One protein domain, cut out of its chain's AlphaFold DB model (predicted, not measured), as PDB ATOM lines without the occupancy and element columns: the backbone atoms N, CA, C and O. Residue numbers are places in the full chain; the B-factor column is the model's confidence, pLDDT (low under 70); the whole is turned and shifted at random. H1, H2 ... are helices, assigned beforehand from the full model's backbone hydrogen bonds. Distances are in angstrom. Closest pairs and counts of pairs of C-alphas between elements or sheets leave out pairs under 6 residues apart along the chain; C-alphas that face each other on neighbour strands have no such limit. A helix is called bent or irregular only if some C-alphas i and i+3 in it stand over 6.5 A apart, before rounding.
ATOM      1  N   ILE A  30      14.047  29.651  19.149       90.50
ATOM      2  CA  ILE A  30      12.663  29.164  19.157       90.50
ATOM      3  C   ILE A  30      11.773  30.082  19.991       90.50
ATOM      4  O   ILE A  30      10.695  30.455  19.538       90.50
ATOM      5  N   SER A  31      12.223  30.470  21.189       91.50
ATOM      6  CA  SER A  31      11.452  31.355  22.064       91.50
ATOM      7  C   SER A  31      11.180  32.715  21.422       91.50
ATOM      8  O   SER A  31      10.040  33.172  21.458       91.50
ATOM      9  N   LEU A  32      12.192  33.345  20.816       91.06
ATOM     10  CA  LEU A  32      12.024  34.659  20.193       91.06
ATOM     11  C   LEU A  32      11.158  34.581  18.928       91.06
ATOM     12  O   LEU A  32      10.194  35.329  18.809       91.06
ATOM     13  N   ALA A  33      11.418  33.617  18.040       90.44
ATOM     14  CA  ALA A  33      10.626  33.436  16.825       90.44
ATOM     15  C   ALA A  33       9.155  33.092  17.117       90.44
ATOM     16  O   ALA A  33       8.256  33.544  16.405       90.44
ATOM     17  N   ALA A  34       8.889  32.322  18.179       90.81
ATOM     18  CA  ALA A  34       7.526  32.043  18.617       90.81
ATOM     19  C   ALA A  34       6.818  33.314  19.106       90.81
ATOM     20  O   ALA A  34       5.672  33.544  18.727       90.81
ATOM     21  N   LEU A  35       7.501  34.155  19.891       90.44
ATOM     22  CA  LEU A  35       6.954  35.427  20.372       90.44
ATOM     23  C   LEU A  35       6.669  36.401  19.229       90.44
ATOM     24  O   LEU A  35       5.573  36.955  19.181       90.44
ATOM     25  N   ASP A  36       7.600  36.564  18.289       89.81
ATOM     26  CA  ASP A  36       7.412  37.437  17.123       89.81
ATOM     27  C   ASP A  36       6.167  37.029  16.324       89.81
ATOM     28  O   ASP A  36       5.332  37.867  15.970       89.81
ATOM     29  N   ARG A  37       5.996  35.718  16.096       86.94
ATOM     30  CA  ARG A  37       4.811  35.159  15.433       86.94
ATOM     31  C   ARG A  37       3.536  35.389  16.242       86.94
ATOM     32  O   ARG A  37       2.503  35.716  15.661       86.94
ATOM     33  N   GLY A  51      10.018  40.302  12.663       76.06
ATOM     34  CA  GLY A  51      10.497  39.052  13.246       76.06
ATOM     35  C   GLY A  51      11.373  38.238  12.300       76.06
ATOM     36  O   GLY A  51      11.723  38.668  11.194       76.06
ATOM     37  N   PHE A  52      11.699  37.019  12.725       76.62
ATOM     38  CA  PHE A  52      12.389  36.056  11.869       76.62
ATOM     39  C   PHE A  52      11.592  35.758  10.588       76.62
ATOM     40  O   PHE A  52      10.373  35.559  10.649       76.62
ATOM     41  N   PRO A  53      12.256  35.684   9.419       66.81
ATOM     42  CA  PRO A  53      11.590  35.289   8.188       66.81
ATOM     43  C   PRO A  53      11.094  33.844   8.310       66.81
ATOM     44  O   PRO A  53      11.843  32.957   8.715       66.81
ATOM     45  N   LEU A  54       9.853  33.590   7.888       66.06
ATOM     46  CA  LEU A  54       9.259  32.246   7.805       66.06
ATOM     47  C   LEU A  54       9.826  31.421   6.628       66.06
ATOM     48  O   LEU A  54       9.147  30.559   6.076       66.06
ATOM     49  N   ASP A  55      11.058  31.703   6.197       80.06
ATOM     50  CA  ASP A  55      11.714  30.958   5.128       80.06
ATOM     51  C   ASP A  55      12.300  29.660   5.692       80.06
ATOM     52  O   ASP A  55      13.422  29.605   6.210       80.06
ATOM     53  N   HIS A  56      11.507  28.597   5.567       76.69
ATOM     54  CA  HIS A  56      11.873  27.246   5.972       76.69
ATOM     55  C   HIS A  56      13.189  26.769   5.345       76.69
ATOM     56  O   HIS A  56      14.010  26.128   6.008       76.69
ATOM     57  N   ALA A  57      13.404  27.067   4.060       80.50
ATOM     58  CA  ALA A  57      14.580  26.603   3.339       80.50
ATOM     59  C   ALA A  57      15.838  27.318   3.840       80.50
ATOM     60  O   ALA A  57      16.857  26.665   4.081       80.50
ATOM     61  N   ALA A  58      15.753  28.633   4.059       82.50
ATOM     62  CA  ALA A  58      16.847  29.416   4.623       82.50
ATOM     63  C   ALA A  58      17.190  28.963   6.049       82.50
ATOM     64  O   ALA A  58      18.358  28.694   6.331       82.50
ATOM     65  N   LEU A  59      16.184  28.790   6.918       83.12
ATOM     66  CA  LEU A  59      16.383  28.323   8.294       83.12
ATOM     67  C   LEU A  59      17.056  26.946   8.322       83.12
ATOM     68  O   LEU A  59      18.092  26.772   8.967       83.12
ATOM     69  N   ASN A  60      16.535  25.978   7.567       83.69
ATOM     70  CA  ASN A  60      17.132  24.646   7.499       83.69
ATOM     71  C   ASN A  60      18.551  24.672   6.928       83.69
ATOM     72  O   ASN A  60      19.413  23.935   7.411       83.69
ATOM     73  N   ASN A  61      18.826  25.514   5.930       84.88
ATOM     74  CA  ASN A  61      20.170  25.647   5.378       84.88
ATOM     75  C   ASN A  61      21.154  26.202   6.420       84.88
ATOM     76  O   ASN A  61      22.226  25.627   6.620       84.88
ATOM     77  N   THR A  62      20.770  27.251   7.152       84.31
ATOM     78  CA  THR A  62      21.578  27.801   8.250       84.31
ATOM     79  C   THR A  62      21.836  26.753   9.332       84.31
ATOM     80  O   THR A  62      22.978  26.565   9.745       84.31
ATOM     81  N   ILE A  63      20.818  26.003   9.761       85.00
ATOM     82  CA  ILE A  63      21.000  24.989  10.809       85.00
ATOM     83  C   ILE A  63      21.849  23.804  10.311       85.00
ATOM     84  O   ILE A  63      22.644  23.235  11.067       85.00
ATOM     85  N   ARG A  64      21.755  23.441   9.024       85.38
ATOM     86  CA  ARG A  64      22.660  22.453   8.413       85.38
ATOM     87  C   ARG A  64      24.114  22.909   8.472       85.38
ATOM     88  O   ARG A  64      24.970  22.087   8.780       85.38
ATOM     89  N   MET A  65      24.391  24.194   8.244       87.25
ATOM     90  CA  MET A  65      25.747  24.744   8.385       87.25
ATOM     91  C   MET A  65      26.260  24.706   9.830       87.25
ATOM     92  O   MET A  65      27.462  24.583  10.047       87.25
ATOM     93  N   LEU A  66      25.362  24.773  10.814       89.19
ATOM     94  CA  LEU A  66      25.683  24.638  12.238       89.19
ATOM     95  C   LEU A  66      25.798  23.173  12.702       89.19
ATOM     96  O   LEU A  66      26.103  22.906  13.860       89.19
ATOM     97  N   SER A  67      25.535  22.191  11.839       88.69
ATOM     98  CA  SER A  67      25.626  20.782  12.225       88.69
ATOM     99  C   SER A  67      27.078  20.302  12.186       88.69
ATOM    100  O   SER A  67      27.756  20.420  11.168       88.69
ATOM    101  N   HIS A  68      27.547  19.681  13.272       90.50
ATOM    102  CA  HIS A  68      28.857  19.029  13.322       90.50
ATOM    103  C   HIS A  68      28.670  17.524  13.519       90.50
ATOM    104  O   HIS A  68      28.199  17.100  14.571       90.50
ATOM    105  N   SER A  69      29.126  16.705  12.564       88.25
ATOM    106  CA  SER A  69      28.891  15.247  12.521       88.25
ATOM    107  C   SER A  69      29.167  14.505  13.836       88.25
ATOM    108  O   SER A  69      28.421  13.606  14.200       88.25
ATOM    109  N   GLN A  70      30.223  14.890  14.555       91.44
ATOM    110  CA  GLN A  70      30.594  14.265  15.828       91.44
ATOM    111  C   GLN A  70      29.949  14.876  17.085       91.44
ATOM    112  O   GLN A  70      29.608  14.134  17.998       91.44
ATOM    113  N   PHE A  71      29.849  16.203  17.190       91.06
ATOM    114  CA  PHE A  71      29.518  16.875  18.455       91.06
ATOM    115  C   PHE A  71      28.100  17.440  18.495       91.06
ATOM    116  O   PHE A  71      27.521  17.570  19.564       91.06
ATOM    117  N   ALA A  72      27.531  17.749  17.336       87.31
ATOM    118  CA  ALA A  72      26.167  18.233  17.200       87.31
ATOM    119  C   ALA A  72      25.564  17.641  15.918       87.31
ATOM    120  O   ALA A  72      25.311  18.377  14.955       87.31
ATOM    121  N   PRO A  73      25.394  16.305  15.846       83.88
ATOM    122  CA  PRO A  73      24.747  15.695  14.699       83.88
ATOM    123  C   PRO A  73      23.293  16.171  14.622       83.88
ATOM    124  O   PRO A  73      22.644  16.395  15.644       83.88
ATOM    125  N   ASN A  74      22.781  16.303  13.400       79.50
ATOM    126  CA  ASN A  74      21.350  16.455  13.125       79.50
ATOM    127  C   ASN A  74      20.674  17.683  13.764       79.50
ATOM    128  O   ASN A  74      19.540  17.594  14.226       79.50
ATOM    129  N   GLN A  75      21.322  18.852  13.758       80.69
ATOM    130  CA  GLN A  75      20.690  20.064  14.299       80.69
ATOM    131  C   GLN A  75      19.499  20.537  13.460       80.69
ATOM    132  O   GLN A  75      18.592  21.162  14.001       80.69
ATOM    133  N   ALA A  76      19.490  20.222  12.161       67.69
ATOM    134  CA  ALA A  76      18.582  20.781  11.157       67.69
ATOM    135  C   ALA A  76      17.110  20.354  11.260       67.69
ATOM    136  O   ALA A  76      16.330  20.698  10.382       67.69
ATOM    137  N   GLN A  77      16.711  19.591  12.279       73.56
ATOM    138  CA  GLN A  77      15.361  19.033  12.357       73.56
ATOM    139  C   GLN A  77      14.533  19.661  13.483       73.56
ATOM    140  O   GLN A  77      14.993  19.830  14.619       73.56
ATOM    141  N   GLY A  78      13.282  19.988  13.150       80.88
ATOM    142  CA  GLY A  78      12.215  20.309  14.099       80.88
ATOM    143  C   GLY A  78      12.278  21.690  14.750       80.88
ATOM    144  O   GLY A  78      11.572  21.907  15.725       80.88
ATOM    145  N   TRP A  79      13.117  22.619  14.277       87.31
ATOM    146  CA  TRP A  79      13.123  23.986  14.824       87.31
ATOM    147  C   TRP A  79      11.831  24.720  14.482       87.31
ATOM    148  O   TRP A  79      11.209  25.287  15.372       87.31
ATOM    149  N   GLU A  80      11.396  24.657  13.223       85.44
ATOM    150  CA  GLU A  80      10.138  25.277  12.809       85.44
ATOM    151  C   GLU A  80       8.937  24.667  13.536       85.44
ATOM    152  O   GLU A  80       8.148  25.406  14.115       85.44
ATOM    153  N   ASP A  81       8.836  23.336  13.595       88.12
ATOM    154  CA  ASP A  81       7.750  22.664  14.320       88.12
ATOM    155  C   ASP A  81       7.683  23.111  15.788       88.12
ATOM    156  O   ASP A  81       6.602  23.333  16.333       88.12
ATOM    157  N   GLN A  82       8.842  23.300  16.428       90.06
ATOM    158  CA  GLN A  82       8.924  23.793  17.802       90.06
ATOM    159  C   GLN A  82       8.512  25.267  17.922       90.06
ATOM    160  O   GLN A  82       7.836  25.619  18.887       90.06
ATOM    161  N   ILE A  83       8.858  26.115  16.946       90.50
ATOM    162  CA  ILE A  83       8.404  27.517  16.880       90.50
ATOM    163  C   ILE A  83       6.883  27.574  16.739       90.50
ATOM    164  O   ILE A  83       6.219  28.301  17.478       90.50
ATOM    165  N   LEU A  84       6.323  26.786  15.817       89.12
ATOM    166  CA  LEU A  84       4.883  26.714  15.577       89.12
ATOM    167  C   LEU A  84       4.140  26.213  16.815       89.12
ATOM    168  O   LEU A  84       3.164  26.834  17.229       89.12
ATOM    169  N   ALA A  85       4.618  25.132  17.434       91.44
ATOM    170  CA  ALA A  85       4.026  24.591  18.652       91.44
ATOM    171  C   ALA A  85       4.054  25.610  19.802       91.44
ATOM    172  O   ALA A  85       3.030  25.822  20.453       91.44
ATOM    173  N   ALA A  86       5.192  26.278  20.023       91.31
ATOM    174  CA  ALA A  86       5.333  27.288  21.069       91.31
ATOM    175  C   ALA A  86       4.421  28.501  20.828       91.31
ATOM    176  O   ALA A  86       3.727  28.935  21.746       91.31
ATOM    177  N   SER A  87       4.365  29.014  19.595       89.62
ATOM    178  CA  SER A  87       3.491  30.139  19.249       89.62
ATOM    179  C   SER A  87       2.011  29.773  19.383       89.62
ATOM    180  O   SER A  87       1.248  30.511  20.000       89.62
ATOM    181  N   ASN A  88       1.597  28.602  18.892       90.25
ATOM    182  CA  ASN A  88       0.210  28.145  19.014       90.25
ATOM    183  C   ASN A  88      -0.217  27.997  20.483       90.25
ATOM    184  O   ASN A  88      -1.335  28.373  20.834       90.25
ATOM    185  N   ALA A  89       0.672  27.496  21.347       90.75
ATOM    186  CA  ALA A  89       0.412  27.415  22.782       90.75
ATOM    187  C   ALA A  89       0.226  28.806  23.413       90.75
ATOM    188  O   ALA A  89      -0.694  28.999  24.204       90.75
ATOM    189  N   GLN A  90       1.053  29.786  23.033       90.94
ATOM    190  CA  GLN A  90       0.934  31.168  23.513       90.94
ATOM    191  C   GLN A  90      -0.361  31.837  23.041       90.94
ATOM    192  O   GLN A  90      -1.057  32.443  23.850       90.94
ATOM    193  N   ILE A  91      -0.713  31.695  21.757       87.50
ATOM    194  CA  ILE A  91      -1.957  32.240  21.191       87.50
ATOM    195  C   ILE A  91      -3.173  31.621  21.888       87.50
ATOM    196  O   ILE A  91      -4.083  32.341  22.278       87.50
ATOM    197  N   SER A  92      -3.183  30.298  22.091       88.44
ATOM    198  CA  SER A  92      -4.293  29.611  22.764       88.44
ATOM    199  C   SER A  92      -4.453  30.011  24.232       88.44
ATOM    200  O   SER A  92      -5.554  29.892  24.766       88.44
TER     201      SER A  92
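Overview. This is residues 30 to 37 and 51 to 92 of the 97 residues of an uncharacterized protein of Bradyrhizobium stylosanthis (UniProt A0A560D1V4). A long, thin, open loop of chain, with a pair of crossed helices at one end: short H1 packs on the longest helix, H3, at a steep angle, while H2 runs out away from that pair. From H2 the unnamed stretch of residues 66 to 78 goes on to the far end, turns back near Gln 70 and returns to H3, which continues to the opposite end of the long axis. The printed part has 50 residues, with three named helices in the order H1, H2, H3 and no named strand, and its class is all helix. It is only just loose, close to compact, with a radius of gyration of the C-alphas of 12.0 A, and it is a rod spanning 38 by 18 by 13 A.

Arrangement. Start at the first printed residues, 30 to 37, which form H1, and compare them with residues 79 to 92, which form H3. H1 and H3 touch, with 14 pairs of C-alphas within 8 A; look at the C-alphas of Ala 34 and Ser 87, their closest, 4.5 A apart. These two helices run the same way at a steep tilt of 55 degrees. Next find H2, residues 56 to 65. H1 and H2 are apart. H2 and H3 are close but not clearly touching: their closest C-alphas, those of His 56 and Glu 80, are 7.3 A apart. H2 and H3 run opposite ways at a steep tilt of 50 degrees, and their centres are 18.5 A apart. In the backbones of H1, H2 and H3, every O i to N i+4 pair is within hydrogen-bond range.

Along the chain. Find C-alpha 30 at (12.663, 29.164, 19.157); from there H1 runs through residues 30 to 37 and is 10.6 A long from first to last C-alpha. H2 begins at C-alpha 56, at (11.873, 27.246, 5.972), and ends at Met 65, 14.3 A from its first C-alpha. H3 starts at Trp 79 and runs 19.9 A to C-alpha 92 at (-4.293, 29.611, 22.764). No helix is bent.

Size, cuts and confidence. Look for the two C-alphas farthest apart, those of Gln 70 and Ser 92, at 38.7 A. After Arg 37 the numbering jumps to Gly 51: residues 38 to 50 are not printed, and C-alphas 37 and 51 are 7.2 A apart across this cut. The link from H1 to H2 goes across the cut. The link from H2 to H3, 13 residues, is long. In the B-factor column the mean pLDDT of the printed part is 85.3; it is under 70 at residues 53 to 54 and at residue 76.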